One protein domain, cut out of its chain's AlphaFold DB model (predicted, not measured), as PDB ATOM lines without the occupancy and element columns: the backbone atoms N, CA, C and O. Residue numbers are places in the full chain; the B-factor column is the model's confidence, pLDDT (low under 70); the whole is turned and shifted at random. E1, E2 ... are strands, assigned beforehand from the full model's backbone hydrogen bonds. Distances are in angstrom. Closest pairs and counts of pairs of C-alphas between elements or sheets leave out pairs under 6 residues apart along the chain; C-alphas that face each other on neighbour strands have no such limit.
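This is residues 18 to 120 of the 124 residues of the protein "Peptidase A1 domain-containing protein" of Plasmodium falciparum UGT5.1 (UniProt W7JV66). Little regular structure: the hairpin E1 and E2 on one side, a strongly twisted sheet on the other, and residues 41 to 86 looping between and around them. The printed part has 103 residues, no named helix and five strands, E1 to E5, holding 34 residues: all strand. The antiparallel sheet E3 - E4 - E5 is a meander, each strand the neighbour of the one before. The whole is compact, radius of gyration of the C-alphas 14.3 A, spanning 41 by 27 by 26 A.

E1, residues 23 to 30, and E2, residues 35 to 40, form an antiparallel hairpin, N 28 and O 37 2.8 A apart. E3, residues 87 to 91, and E4, residues 100 to 108, form another, N 104 and O 87 3.0 A apart. E4 and E5, residues 114 to 119, form a third, N 105 and O 118 2.7 A apart.

E1 begins at C-alpha 23 (-44.352, 33.232, -41.626). E1 to E5 measure 20.6, 16.2, 12.8, 24.1 and 15.1 A. E5 ends at C-alpha 119 (-41.821, 50.167, -54.309).

The printed part has no cut. The link E2 to E3 is long, 46 residues. Mean pLDDT of the printed part is 77.5; 31 residues are under 70, among them 76 to 88.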
ATOM      1  N   ASN A  18     -49.953  32.826 -37.443       95.00
ATOM      2  CA  ASN A  18     -49.105  31.805 -38.038       95.00
ATOM      3  C   ASN A  18     -49.635  31.426 -39.431       95.00
ATOM      4  O   ASN A  18     -50.709  30.836 -39.569       95.00
ATOM      5  N   PHE A  19     -48.863  31.748 -40.465       91.50
ATOM      6  CA  PHE A  19     -49.149  31.397 -41.848       91.50
ATOM      7  C   PHE A  19     -48.303  30.191 -42.282       91.50
ATOM      8  O   PHE A  19     -47.102  30.294 -42.564       91.50
ATOM      9  N   HIS A  20     -48.949  29.021 -42.332       92.00
ATOM     10  CA  HIS A  20     -48.368  27.745 -42.770       92.00
ATOM     11  C   HIS A  20     -47.065  27.338 -42.055       92.00
ATOM     12  O   HIS A  20     -46.206  26.710 -42.665       92.00
ATOM     13  N   ASN A  21     -46.891  27.700 -40.779       90.44
ATOM     14  CA  ASN A  21     -45.663  27.462 -40.004       90.44
ATOM     15  C   ASN A  21     -44.392  28.031 -40.660       90.44
ATOM     16  O   ASN A  21     -43.290  27.566 -40.384       90.44
ATOM     17  N   SER A  22     -44.548  29.014 -41.547       89.12
ATOM     18  CA  SER A  22     -43.454  29.575 -42.345       89.12
ATOM     19  C   SER A  22     -43.266  31.069 -42.110       89.12
ATOM     20  O   SER A  22     -42.153  31.574 -42.225       89.12
ATOM     21  N   GLN A  23     -44.347  31.783 -41.791       91.19
ATOM     22  CA  GLN A  23     -44.352  33.232 -41.626       91.19
ATOM     23  C   GLN A  23     -45.277  33.608 -40.470       91.19
ATOM     24  O   GLN A  23     -46.378  33.069 -40.354       91.19
ATOM     25  N   PHE A  24     -44.850  34.565 -39.650       95.31
ATOM     26  CA  PHE A  24     -45.701  35.212 -38.659       95.31
ATOM     27  C   PHE A  24     -46.105  36.582 -39.192       95.31
ATOM     28  O   PHE A  24     -45.244  37.415 -39.486       95.31
ATOM     29  N   ILE A  25     -47.409  36.786 -39.374       95.19
ATOM     30  CA  ILE A  25     -47.953  37.975 -40.031       95.19
ATOM     31  C   ILE A  25     -48.974  38.685 -39.152       95.19
ATOM     32  O   ILE A  25     -49.749  38.037 -38.458       95.19
ATOM     33  N   ALA A  26     -49.040  40.009 -39.231       94.94
ATOM     34  CA  ALA A  26     -50.111  40.784 -38.605       94.94
ATOM     35  C   ALA A  26     -50.519  41.978 -39.468       94.94
ATOM     36  O   ALA A  26     -49.873  42.301 -40.471       94.94
ATOM     37  N   ASP A  27     -51.651  42.577 -39.106       94.50
ATOM     38  CA  ASP A  27     -52.184  43.760 -39.765       94.50
ATOM     39  C   ASP A  27     -51.535  45.025 -39.182       94.50
ATOM     40  O   ASP A  27     -51.542  45.237 -37.977       94.50
ATOM     41  N   ILE A  28     -51.021  45.906 -40.040       91.06
ATOM     42  CA  ILE A  28     -50.534  47.236 -39.651       91.06
ATOM     43  C   ILE A  28     -51.294  48.329 -40.397       91.06
ATOM     44  O   ILE A  28     -51.673  48.158 -41.555       91.06
ATOM     45  N   GLY A  29     -51.496  49.480 -39.760       90.25
ATOM     46  CA  GLY A  29     -52.062  50.668 -40.399       90.25
ATOM     47  C   GLY A  29     -50.973  51.640 -40.845       90.25
ATOM     48  O   GLY A  29     -50.164  52.062 -40.027       90.25
ATOM     49  N   VAL A  30     -50.975  52.047 -42.118       87.38
ATOM     50  CA  VAL A  30     -50.028  53.047 -42.646       87.38
ATOM     51  C   VAL A  30     -50.773  54.247 -43.231       87.38
ATOM     52  O   VAL A  30     -51.712  54.094 -44.016       87.38
ATOM     53  N   GLY A  31     -50.328  55.454 -42.874       84.44
ATOM     54  CA  GLY A  31     -50.934  56.720 -43.298       84.44
ATOM     55  C   GLY A  31     -52.117  57.172 -42.432       84.44
ATOM     56  O   GLY A  31     -52.465  56.533 -41.443       84.44
ATOM     57  N   ASN A  32     -52.733  58.299 -42.797       86.00
ATOM     58  CA  ASN A  32     -53.886  58.871 -42.092       86.00
ATOM     59  C   ASN A  32     -54.965  59.364 -43.081       86.00
ATOM     60  O   ASN A  32     -54.718  60.348 -43.780       86.00
ATOM     61  N   PRO A  33     -56.175  58.777 -43.118       93.44
ATOM     62  CA  PRO A  33     -56.610  57.642 -42.303       93.44
ATOM     63  C   PRO A  33     -55.796  56.363 -42.597       93.44
ATOM     64  O   PRO A  33     -55.264  56.236 -43.705       93.44
ATOM     65  N   PRO A  34     -55.685  55.428 -41.632       91.38
ATOM     66  CA  PRO A  34     -54.885  54.220 -41.806       91.38
ATOM     67  C   PRO A  34     -55.330  53.367 -42.997       91.38
ATOM     68  O   PRO A  34     -56.496  52.993 -43.129       91.38
ATOM     69  N   GLN A  35     -54.375  53.005 -43.852       92.94
ATOM     70  CA  GLN A  35     -54.524  51.955 -44.855       92.94
ATOM     71  C   GLN A  35     -53.922  50.671 -44.274       92.94
ATOM     72  O   GLN A  35     -52.737  50.641 -43.967       92.94
ATOM     73  N   VAL A  36     -54.741  49.636 -44.071       94.81
ATOM     74  CA  VAL A  36     -54.311  48.398 -43.384       94.81
ATOM     75  C   VAL A  36     -53.562  47.440 -44.321       94.81
ATOM     76  O   VAL A  36     -54.048  47.215 -45.427       94.81
ATOM     77  N   PHE A  37     -52.459  46.828 -43.895       93.25
ATOM     78  CA  PHE A  37     -51.675  45.844 -44.656       93.25
ATOM     79  C   PHE A  37     -51.329  44.631 -43.799       93.25
ATOM     80  O   PHE A  37     -50.965  44.810 -42.646       93.25
ATOM     81  N   LYS A  38     -51.342  43.429 -44.391       92.94
ATOM     82  CA  LYS A  38     -50.710  42.246 -43.790       92.94
ATOM     83  C   LYS A  38     -49.215  42.282 -44.069       92.94
ATOM     84  O   LYS A  38     -48.828  42.383 -45.233       92.94
ATOM     85  N   VAL A  39     -48.402  42.194 -43.023       92.19
ATOM     86  CA  VAL A  39     -46.936  42.218 -43.115       92.19
ATOM     87  C   VAL A  39     -46.323  41.067 -42.334       92.19
ATOM     88  O   VAL A  39     -46.898  40.618 -41.345       92.19
ATOM     89  N   VAL A  40     -45.156  40.605 -42.782       93.19
ATOM     90  CA  VAL A  40     -44.329  39.636 -42.054       93.19
ATOM     91  C   VAL A  40     -43.524  40.380 -40.994       93.19
ATOM     92  O   VAL A  40     -42.874  41.377 -41.305       93.19
ATOM     93  N   PHE A  41     -43.556  39.889 -39.759       91.81
ATOM     94  CA  PHE A  41     -42.715  40.392 -38.673       91.81
ATOM     95  C   PHE A  41     -41.373  39.661 -38.722       91.81
ATOM     96  O   PHE A  41     -41.218  38.568 -38.181       91.81
ATOM     97  N   ASP A  42     -40.427  40.253 -39.448       90.25
ATOM     98  CA  ASP A  42     -39.128  39.663 -39.761       90.25
ATOM     99  C   ASP A  42     -38.019  40.244 -38.873       90.25
ATOM    100  O   ASP A  42     -37.651  41.409 -39.001       90.25
ATOM    101  N   THR A  43     -37.452  39.425 -37.986       91.25
ATOM    102  CA  THR A  43     -36.305  39.817 -37.148       91.25
ATOM    103  C   THR A  43     -34.977  39.813 -37.911       91.25
ATOM    104  O   THR A  43     -33.966  40.265 -37.380       91.25
ATOM    105  N   GLY A  44     -34.951  39.259 -39.127       86.69
ATOM    106  CA  GLY A  44     -33.780  39.195 -39.997       86.69
ATOM    107  C   GLY A  44     -33.563  40.451 -40.843       86.69
ATOM    108  O   GLY A  44     -32.586  40.514 -41.589       86.69
ATOM    109  N   SER A  45     -34.441  41.453 -40.741       84.25
ATOM    110  CA  SER A  45     -34.335  42.713 -41.472       84.25
ATOM    111  C   SER A  45     -34.799  43.911 -40.636       84.25
ATOM    112  O   SER A  45     -35.407  43.765 -39.580       84.25
ATOM    113  N   SER A  46     -34.473  45.122 -41.098       84.44
ATOM    114  CA  SER A  46     -34.731  46.370 -40.352       84.44
ATOM    115  C   SER A  46     -35.671  47.332 -41.081       84.44
ATOM    116  O   SER A  46     -35.810  48.488 -40.682       84.44
ATOM    117  N   ASN A  47     -36.276  46.909 -42.192       81.94
ATOM    118  CA  ASN A  47     -37.065  47.785 -43.051       81.94
ATOM    119  C   ASN A  47     -38.531  47.346 -43.101       81.94
ATOM    120  O   ASN A  47     -38.823  46.191 -43.384       81.94
ATOM    121  N   LEU A  48     -39.460  48.296 -42.948       85.12
ATOM    122  CA  LEU A  48     -40.842  48.084 -43.373       85.12
ATOM    123  C   LEU A  48     -40.939  48.308 -44.884       85.12
ATOM    124  O   LEU A  48     -40.557  49.375 -45.357       85.12
ATOM    125  N   ALA A  49     -41.509  47.366 -45.630       84.06
ATOM    126  CA  ALA A  49     -41.802  47.531 -47.052       84.06
ATOM    127  C   ALA A  49     -43.249  47.124 -47.363       84.06
ATOM    128  O   ALA A  49     -43.676  46.024 -47.022       84.06
ATOM    129  N   ILE A  50     -43.996  48.003 -48.036       87.06
ATOM    130  CA  ILE A  50     -45.374  47.747 -48.477       87.06
ATOM    131  C   ILE A  50     -45.543  48.049 -49.977       87.06
ATOM    132  O   ILE A  50     -44.905  48.965 -50.508       87.06
ATOM    133  N   PRO A  51     -46.410  47.318 -50.704       86.88
ATOM    134  CA  PRO A  51     -46.655  47.582 -52.120       86.88
ATOM    135  C   PRO A  51     -47.256  48.970 -52.367       86.88
ATOM    136  O   PRO A  51     -48.129  49.422 -51.632       86.88
ATOM    137  N   SER A  52     -46.851  49.626 -53.455       86.19
ATOM    138  CA  SER A  52     -47.434  50.894 -53.922       86.19
ATOM    139  C   SER A  52     -48.526  50.658 -54.961       86.19
ATOM    140  O   SER A  52     -48.445  49.699 -55.729       86.19
ATOM    141  N   THR A  53     -49.494  51.572 -55.095       87.94
ATOM    142  CA  THR A  53     -50.436  51.559 -56.234       87.94
ATOM    143  C   THR A  53     -49.730  51.669 -57.584       87.94
ATOM    144  O   THR A  53     -50.287  51.258 -58.597       87.94
ATOM    145  N   LYS A  54     -48.484  52.159 -57.603       83.81
ATOM    146  CA  LYS A  54     -47.629  52.172 -58.795       83.81
ATOM    147  C   LYS A  54     -47.125  50.790 -59.210       83.81
ATOM    148  O   LYS A  54     -46.690  50.641 -60.350       83.81
ATOM    149  N   CYS A  55     -47.154  49.803 -58.313       81.56
ATOM    150  CA  CYS A  55     -46.742  48.448 -58.631       81.56
ATOM    151  C   CYS A  55     -47.908  47.646 -59.223       81.56
ATOM    152  O   CYS A  55     -48.917  47.361 -58.568       81.56
ATOM    153  N   ILE A  56     -47.774  47.303 -60.501       82.31
ATOM    154  CA  ILE A  56     -48.850  46.707 -61.307       82.31
ATOM    155  C   ILE A  56     -48.518  45.310 -61.846       82.31
ATOM    156  O   ILE A  56     -49.409  44.643 -62.360       82.31
ATOM    157  N   LYS A  57     -47.267  44.851 -61.727       79.50
ATOM    158  CA  LYS A  57     -46.786  43.566 -62.262       79.50
ATOM    159  C   LYS A  57     -45.955  42.812 -61.220       79.50
ATOM    160  O   LYS A  57     -45.428  43.410 -60.287       79.50
ATOM    161  N   GLY A  58     -45.803  41.502 -61.405       80.88
ATOM    162  CA  GLY A  58     -45.023  40.643 -60.509       80.88
ATOM    163  C   GLY A  58     -45.701  40.406 -59.155       80.88
ATOM    164  O   GLY A  58     -46.909  40.585 -59.013       80.88
ATOM    165  N   GLY A  59     -44.915  40.010 -58.148       78.25
ATOM    166  CA  GLY A  59     -45.429  39.579 -56.839       78.25
ATOM    167  C   GLY A  59     -46.261  40.616 -56.070       78.25
ATOM    168  O   GLY A  59     -47.094  40.239 -55.257       78.25
ATOM    169  N   CYS A  60     -46.117  41.914 -56.347       81.75
ATOM    170  CA  CYS A  60     -46.915  42.963 -55.702       81.75
ATOM    171  C   CYS A  60     -48.363  43.038 -56.229       81.75
ATOM    172  O   CYS A  60     -49.213  43.675 -55.608       81.75
ATOM    173  N   ALA A  61     -48.638  42.474 -57.413       84.81
ATOM    174  CA  ALA A  61     -49.831  42.812 -58.183       84.81
ATOM    175  C   ALA A  61     -51.119  42.354 -57.490       84.81
ATOM    176  O   ALA A  61     -52.104  43.094 -57.518       84.81
ATOM    177  N   SER A  62     -51.062  41.189 -56.838       88.62
ATOM    178  CA  SER A  62     -52.140  40.565 -56.065       88.62
ATOM    179  C   SER A  62     -52.279  41.101 -54.636       88.62
ATOM    180  O   SER A  62     -53.252  40.775 -53.960       88.62
ATOM    181  N   HIS A  63     -51.334  41.914 -54.161       88.81
ATOM    182  CA  HIS A  63     -51.335  42.419 -52.792       88.81
ATOM    183  C   HIS A  63     -52.062  43.761 -52.683       88.81
ATOM    184  O   HIS A  63     -52.187  44.519 -53.650       88.81
ATOM    185  N   LYS A  64     -52.525  44.081 -51.469       93.31
ATOM    186  CA  LYS A  64     -53.053  45.411 -51.156       93.31
ATOM    187  C   LYS A  64     -51.943  46.449 -51.292       93.31
ATOM    188  O   LYS A  64     -50.808  46.225 -50.882       93.31
ATOM    189  N   LYS A  65     -52.293  47.595 -51.874       90.00
ATOM    190  CA  LYS A  65     -51.347  48.638 -52.270       90.00
ATOM    191  C   LYS A  65     -51.625  49.934 -51.532       90.00
ATOM    192  O   LYS A  65     -52.771  50.373 -51.454       90.00
ATOM    193  N   PHE A  66     -50.566  50.556 -51.038       90.25
ATOM    194  CA  PHE A  66     -50.599  51.887 -50.467       90.25
ATOM    195  C   PHE A  66     -50.893  52.916 -51.545       90.25
ATOM    196  O   PHE A  66     -50.190  53.000 -52.555       90.25
ATOM    197  N   ASN A  67     -51.954  53.688 -51.320       89.88
ATOM    198  CA  ASN A  67     -52.348  54.811 -52.145       89.88
ATOM    199  C   ASN A  67     -51.937  56.117 -51.445       89.88
ATOM    200  O   ASN A  67     -52.613  56.532 -50.496       89.88
ATOM    201  N   PRO A  68     -50.883  56.798 -51.920       84.75
ATOM    202  CA  PRO A  68     -50.416  58.040 -51.311       84.75
ATOM    203  C   PRO A  68     -51.484  59.140 -51.284       84.75
ATOM    204  O   PRO A  68     -51.584  59.873 -50.308       84.75
ATOM    205  N   ASN A  69     -52.355  59.194 -52.299       89.44
ATOM    206  CA  ASN A  69     -53.408  60.209 -52.409       89.44
ATOM    207  C   ASN A  69     -54.530  60.030 -51.373       89.44
ATOM    208  O   ASN A  69     -55.351  60.924 -51.196       89.44
ATOM    209  N   LYS A  70     -54.594  58.871 -50.704       92.12
ATOM    210  CA  LYS A  70     -55.559  58.591 -49.630       92.12
ATOM    211  C   LYS A  70     -54.979  58.810 -48.230       92.12
ATOM    212  O   LYS A  70     -55.657  58.510 -47.254       92.12
ATOM    213  N   SER A  71     -53.747  59.312 -48.117       88.06
ATOM    214  CA  SER A  71     -53.104  59.602 -46.836       88.06
ATOM    215  C   SER A  71     -52.769  61.087 -46.718       88.06
ATOM    216  O   SER A  71     -51.969  61.615 -47.482       88.06
ATOM    217  N   ARG A  72     -53.328  61.748 -45.704       86.94
ATOM    218  CA  ARG A  72     -53.033  63.142 -45.337       86.94
ATOM    219  C   ARG A  72     -51.658  63.319 -44.697       86.94
ATOM    220  O   ARG A  72     -51.178  64.440 -44.617       86.94
ATOM    221  N   THR A  73     -51.069  62.236 -44.194       82.62
ATOM    222  CA  THR A  73     -49.737  62.240 -43.568       82.62
ATOM    223  C   THR A  73     -48.641  61.767 -44.510       82.62
ATOM    224  O   THR A  73     -47.490  61.680 -44.104       82.62
ATOM    225  N   PHE A  74     -48.975  61.418 -45.758       81.31
ATOM    226  CA  PHE A  74     -47.958  61.030 -46.723       81.31
ATOM    227  C   PHE A  74     -47.175  62.258 -47.182       81.31
ATOM    228  O   PHE A  74     -47.751  63.185 -47.753       81.31
ATOM    229  N   THR A  75     -45.855  62.215 -47.024       74.75
ATOM    230  CA  THR A  75     -44.950  63.172 -47.661       74.75
ATOM    231  C   THR A  75     -44.012  62.476 -48.641       74.75
ATOM    232  O   THR A  75     -43.388  61.464 -48.328       74.75
ATOM    233  N   LYS A  76     -43.918  63.027 -49.858       64.19
ATOM    234  CA  LYS A  76     -42.975  62.571 -50.894       64.19
ATOM    235  C   LYS A  76     -41.599  63.229 -50.746       64.19
ATOM    236  O   LYS A  76     -40.597  62.645 -51.153       64.19
ATOM    237  N   ASN A  77     -41.576  64.438 -50.188       57.69
ATOM    238  CA  ASN A  77     -40.402  65.297 -50.127       57.69
ATOM    239  C   ASN A  77     -40.037  65.524 -48.661       57.69
ATOM    240  O   ASN A  77     -40.821  66.100 -47.903       57.69
ATOM    241  N   LEU A  78     -38.841  65.097 -48.267       55.84
ATOM    242  CA  LEU A  78     -38.221  65.618 -47.057       55.84
ATOM    243  C   LEU A  78     -37.875  67.095 -47.303       55.84
ATOM    244  O   LEU A  78     -37.500  67.481 -48.416       55.84
ATOM    245  N   LYS A  79     -38.037  67.947 -46.286       46.47
ATOM    246  CA  LYS A  79     -37.601  69.350 -46.360       46.47
ATOM    247  C   LYS A  79     -36.107  69.401 -46.737       46.47
ATOM    248  O   LYS A  79     -35.335  68.582 -46.250       46.47
ATOM    249  N   ASN A  80     -35.721  70.375 -47.569       52.75
ATOM    250  CA  ASN A  80     -34.360  70.636 -48.091       52.75
ATOM    251  C   ASN A  80     -33.899  69.830 -49.324       52.75
ATOM    252  O   ASN A  80     -32.710  69.549 -49.446       52.75
ATOM    253  N   ASN A  81     -34.788  69.501 -50.270       49.50
ATOM    254  CA  ASN A  81     -34.414  68.839 -51.537       49.50
ATOM    255  C   ASN A  81     -33.688  67.489 -51.366       49.50
ATOM    256  O   ASN A  81     -33.061  67.005 -52.306       49.50
ATOM    257  N   GLN A  82     -33.780  66.858 -50.191       52.09
ATOM    258  CA  GLN A  82     -33.376  65.468 -50.045       52.09
ATOM    259  C   GLN A  82     -34.449  64.621 -50.720       52.09
ATOM    260  O   GLN A  82     -35.553  64.434 -50.198       52.09
ATOM    261  N   GLU A  83     -34.132  64.197 -51.946       48.00
ATOM    262  CA  GLU A  83     -34.922  63.235 -52.696       48.00
ATOM    263  C   GLU A  83     -35.277  62.053 -51.799       48.00
ATOM    264  O   GLU A  83     -34.502  61.630 -50.938       48.00
ATOM    265  N   SER A  84     -36.470  61.512 -52.028       53.94
ATOM    266  CA  SER A  84     -36.868  60.209 -51.527       53.94
ATOM    267  C   SER A  84     -35.672  59.248 -51.608       53.94
ATOM    268  O   SER A  84     -35.200  58.964 -52.708       53.94
ATOM    269  N   VAL A  85     -35.156  58.783 -50.463       56.62
ATOM    270  CA  VAL A  85     -33.975  57.910 -50.453       56.62
ATOM    271  C   VAL A  85     -34.332  56.648 -51.227       56.62
ATOM    272  O   VAL A  85     -35.212  55.886 -50.815       56.62
ATOM    273  N   TYR A  86     -33.680  56.475 -52.374       61.94
ATOM    274  CA  TYR A  86     -33.748  55.253 -53.148       61.94
ATOM    275  C   TYR A  86     -32.899  54.213 -52.438       61.94
ATOM    276  O   TYR A  86     -31.680  54.351 -52.372       61.94
ATOM    277  N   THR A  87     -33.540  53.178 -51.912       62.47
ATOM    278  CA  THR A  87     -32.826  52.041 -51.333       62.47
ATOM    279  C   THR A  87     -33.071  50.784 -52.150       62.47
ATOM    280  O   THR A  87     -34.149  50.599 -52.728       62.47
ATOM    281  N   TYR A  88     -32.049  49.938 -52.204       69.38
ATOM    282  CA  TYR A  88     -32.129  48.586 -52.727       69.38
ATOM    283  C   TYR A  88     -32.101  47.641 -51.542       69.38
ATOM    284  O   TYR A  88     -31.140  47.646 -50.777       69.38
ATOM    285  N   ILE A  89     -33.147  46.835 -51.396       70.25
ATOM    286  CA  ILE A  89     -33.163  45.796 -50.369       70.25
ATOM    287  C   ILE A  89     -33.070  44.448 -51.052       70.25
ATOM    288  O   ILE A  89     -33.810  44.175 -52.000       70.25
ATOM    289  N   GLN A  90     -32.145  43.641 -50.549       75.12
ATOM    290  CA  GLN A  90     -31.914  42.269 -50.945       75.12
ATOM    291  C   GLN A  90     -32.326  41.366 -49.789       75.12
ATOM    292  O   GLN A  90     -31.742  41.428 -48.710       75.12
ATOM    293  N   TYR A  91     -33.324  40.523 -50.030       73.94
ATOM    294  CA  TYR A  91     -33.722  39.483 -49.087       73.94
ATOM    295  C   TYR A  91     -33.195  38.128 -49.557       73.94
ATOM    296  O   TYR A  91     -33.228  37.819 -50.755       73.94
ATOM    297  N   GLY A  92     -32.716  37.323 -48.610       70.56
ATOM    298  CA  GLY A  92     -32.354  35.932 -48.859       70.56
ATOM    299  C   GLY A  92     -33.606  35.075 -49.049       70.56
ATOM    300  O   GLY A  92     -34.581  35.222 -48.322       70.56
ATOM    301  N   THR A  93     -33.582  34.174 -50.030       67.50
ATOM    302  CA  THR A  93     -34.716  33.280 -50.344       67.50
ATOM    303  C   THR A  93     -34.429  31.815 -50.014       67.50
ATOM    304  O   THR A  93     -35.249  30.945 -50.286       67.50
ATOM    305  N   GLY A  94     -33.245  31.525 -49.462       54.72
ATOM    306  CA  GLY A  94     -32.787  30.165 -49.168       54.72
ATOM    307  C   GLY A  94     -32.195  29.405 -50.363       54.72
ATOM    308  O   GLY A  94     -31.669  28.315 -50.169       54.72
ATOM    309  N   THR A  95     -32.208  29.966 -51.580       55.66
ATOM    310  CA  THR A  95     -31.491  29.404 -52.742       55.66
ATOM    311  C   THR A  95     -30.315  30.302 -53.124       55.66
ATOM    312  O   THR A  95     -30.446  31.524 -53.186       55.66
ATOM    313  N   SER A  96     -29.146  29.701 -53.363       54.47
ATOM    314  CA  SER A  96     -27.852  30.376 -53.568       54.47
ATOM    315  C   SER A  96     -27.775  31.289 -54.801       54.47
ATOM    316  O   SER A  96     -26.776  31.979 -54.978       54.47
ATOM    317  N   SER A  97     -28.816  31.336 -55.637       56.03
ATOM    318  CA  SER A  97     -28.837  32.099 -56.889       56.03
ATOM    319  C   SER A  97     -29.891  33.210 -56.958       56.03
ATOM    320  O   SER A  97     -29.804  34.047 -57.852       56.03
ATOM    321  N   ASN A  98     -30.878  33.260 -56.052       52.06
ATOM    322  CA  ASN A  98     -32.035  34.150 -56.218       52.06
ATOM    323  C   ASN A  98     -32.141  35.179 -55.096       52.06
ATOM    324  O   ASN A  98     -32.752  34.961 -54.050       52.06
ATOM    325  N   SER A  99     -31.561  36.340 -55.366       55.06
ATOM    326  CA  SER A  99     -31.697  37.548 -54.567       55.06
ATOM    327  C   SER A  99     -32.663  38.506 -55.253       55.06
ATOM    328  O   SER A  99     -32.436  38.905 -56.394       55.06
ATOM    329  N   PHE A 100     -33.750  38.883 -54.578       62.19
ATOM    330  CA  PHE A 100     -34.671  39.887 -55.110       62.19
ATOM    331  C   PHE A 100     -34.180  41.277 -54.718       62.19
ATOM    332  O   PHE A 100     -34.362  41.690 -53.577       62.19
ATOM    333  N   ILE A 101     -33.573  41.991 -55.666       58.12
ATOM    334  CA  ILE A 101     -33.247  43.411 -55.518       58.12
ATOM    335  C   ILE A 101     -34.460  44.221 -55.979       58.12
ATOM    336  O   ILE A 101     -34.887  44.115 -57.129       58.12
ATOM    337  N   ARG A 102     -35.025  45.043 -55.093       67.88
ATOM    338  CA  ARG A 102     -36.116  45.972 -55.428       67.88
ATOM    339  C   ARG A 102     -35.754  47.385 -55.004       67.88
ATOM    340  O   ARG A 102     -35.121  47.573 -53.970       67.88
ATOM    341  N   LYS A 103     -36.167  48.361 -55.814       70.12
ATOM    342  CA  LYS A 103     -35.979  49.789 -55.547       70.12
ATOM    343  C   LYS A 103     -37.188  50.322 -54.789       70.12
ATOM    344  O   LYS A 103     -38.321  50.123 -55.229       70.12
ATOM    345  N   TYR A 104     -36.956  51.031 -53.692       75.19
ATOM    346  CA  TYR A 104     -38.025  51.599 -52.873       75.19
ATOM    347  C   TYR A 104     -37.823  53.090 -52.597       75.19
ATOM    348  O   TYR A 104     -36.695  53.573 -52.574       75.19
ATOM    349  N   TYR A 105     -38.926  53.796 -52.356       71.25
ATOM    350  CA  TYR A 105     -38.966  55.120 -51.749       71.25
ATOM    351  C   TYR A 105     -39.248  55.016 -50.262       71.25
ATOM    352  O   TYR A 105     -40.033  54.175 -49.834       71.25
ATOM    353  N   THR A 106     -38.697  55.953 -49.507       74.94
ATOM    354  CA  THR A 106     -38.965  56.090 -48.079       74.94
ATOM    355  C   THR A 106     -40.254  56.878 -47.817       74.94
ATOM    356  O   THR A 106     -40.511  57.884 -48.474       74.94
ATOM    357  N   ILE A 107     -41.070  56.408 -46.874       72.88
ATOM    358  CA  ILE A 107     -42.328  57.007 -46.421       72.88
ATOM    359  C   ILE A 107     -42.116  57.565 -45.020       72.88
ATOM    360  O   ILE A 107     -41.714  56.835 -44.112       72.88
ATOM    361  N   PHE A 108     -42.477  58.829 -44.848       69.44
ATOM    362  CA  PHE A 108     -42.474  59.502 -43.557       69.44
ATOM    363  C   PHE A 108     -43.887  59.935 -43.167       69.44
ATOM    364  O   PHE A 108     -44.738  60.124 -44.044       69.44
ATOM    365  N   ASP A 109     -44.125  60.075 -41.864       66.62
ATOM    366  CA  ASP A 109     -45.286  60.787 -41.327       66.62
ATOM    367  C   ASP A 109     -45.047  62.307 -41.314       66.62
ATOM    368  O   ASP A 109     -44.017  62.819 -41.766       66.62
ATOM    369  N   ASN A 110     -46.034  63.046 -40.803       64.50
ATOM    370  CA  ASN A 110     -45.970  64.503 -40.691       64.50
ATOM    371  C   ASN A 110     -44.876  64.991 -39.723       64.50
ATOM    372  O   ASN A 110     -44.421  66.126 -39.862       64.50
ATOM    373  N   ASP A 111     -44.451  64.169 -38.761       66.00
ATOM    374  CA  ASP A 111     -43.341  64.445 -37.845       66.00
ATOM    375  C   ASP A 111     -41.976  63.984 -38.381       66.00
ATOM    376  O   ASP A 111     -40.977  64.080 -37.671       66.00
ATOM    377  N   HIS A 112     -41.896  63.610 -39.663       63.84
ATOM    378  CA  HIS A 112     -40.680  63.154 -40.345       63.84
ATOM    379  C   HIS A 112     -40.068  61.886 -39.732       63.84
ATOM    380  O   HIS A 112     -38.874  61.625 -39.909       63.84
ATOM    381  N   LYS A 113     -40.862  61.068 -39.041       63.56
ATOM    382  CA  LYS A 113     -40.443  59.729 -38.638       63.56
ATOM    383  C   LYS A 113     -40.662  58.764 -39.787       63.56
ATOM    384  O   LYS A 113     -41.661  58.811 -40.506       63.56
ATOM    385  N   LEU A 114     -39.676  57.894 -39.975       68.50
ATOM    386  CA  LEU A 114     -39.744  56.816 -40.945       68.50
ATOM    387  C   LEU A 114     -40.895  55.884 -40.566       68.50
ATOM    388  O   LEU A 114     -40.847  55.263 -39.508       68.50
ATOM    389  N   ILE A 115     -41.882  55.749 -41.449       72.50
ATOM    390  CA  ILE A 115     -42.936  54.747 -41.279       72.50
ATOM    391  C   ILE A 115     -42.602  53.491 -42.080       72.50
ATOM    392  O   ILE A 115     -42.842  52.395 -41.598       72.50
ATOM    393  N   GLY A 116     -42.026  53.614 -43.284       74.81
ATOM    394  CA  GLY A 116     -41.638  52.453 -44.089       74.81
ATOM    395  C   GLY A 116     -41.223  52.787 -45.514       74.81
ATOM    396  O   GLY A 116     -40.863  53.919 -45.812       74.81
ATOM    397  N   LEU A 117     -41.263  51.797 -46.400       75.31
ATOM    398  CA  LEU A 117     -40.812  51.889 -47.783       75.31
ATOM    399  C   LEU A 117     -41.929  51.491 -48.761       75.31
ATOM    400  O   LEU A 117     -42.670  50.542 -48.508       75.31
ATOM    401  N   ILE A 118     -42.030  52.179 -49.903       73.88
ATOM    402  CA  ILE A 118     -42.909  51.811 -51.028       73.88
ATOM    403  C   ILE A 118     -42.105  51.514 -52.288       73.88
ATOM    404  O   ILE A 118     -41.156  52.220 -52.601       73.88
ATOM    405  N   GLU A 119     -42.511  50.510 -53.060       72.06
ATOM    406  CA  GLU A 119     -41.821  50.167 -54.309       72.06
ATOM    407  C   GLU A 119     -41.828  51.331 -55.315       72.06
ATOM    408  O   GLU A 119     -42.858  51.972 -55.567       72.06
ATOM    409  N   ALA A 120     -40.657  51.598 -55.894       66.06
ATOM    410  CA  ALA A 120     -40.461  52.620 -56.904       66.06
ATOM    411  C   ALA A 120     -40.734  52.043 -58.297       66.06
ATOM    412  O   ALA A 120     -40.081  51.099 -58.731       66.06
TER     413      ALA A 120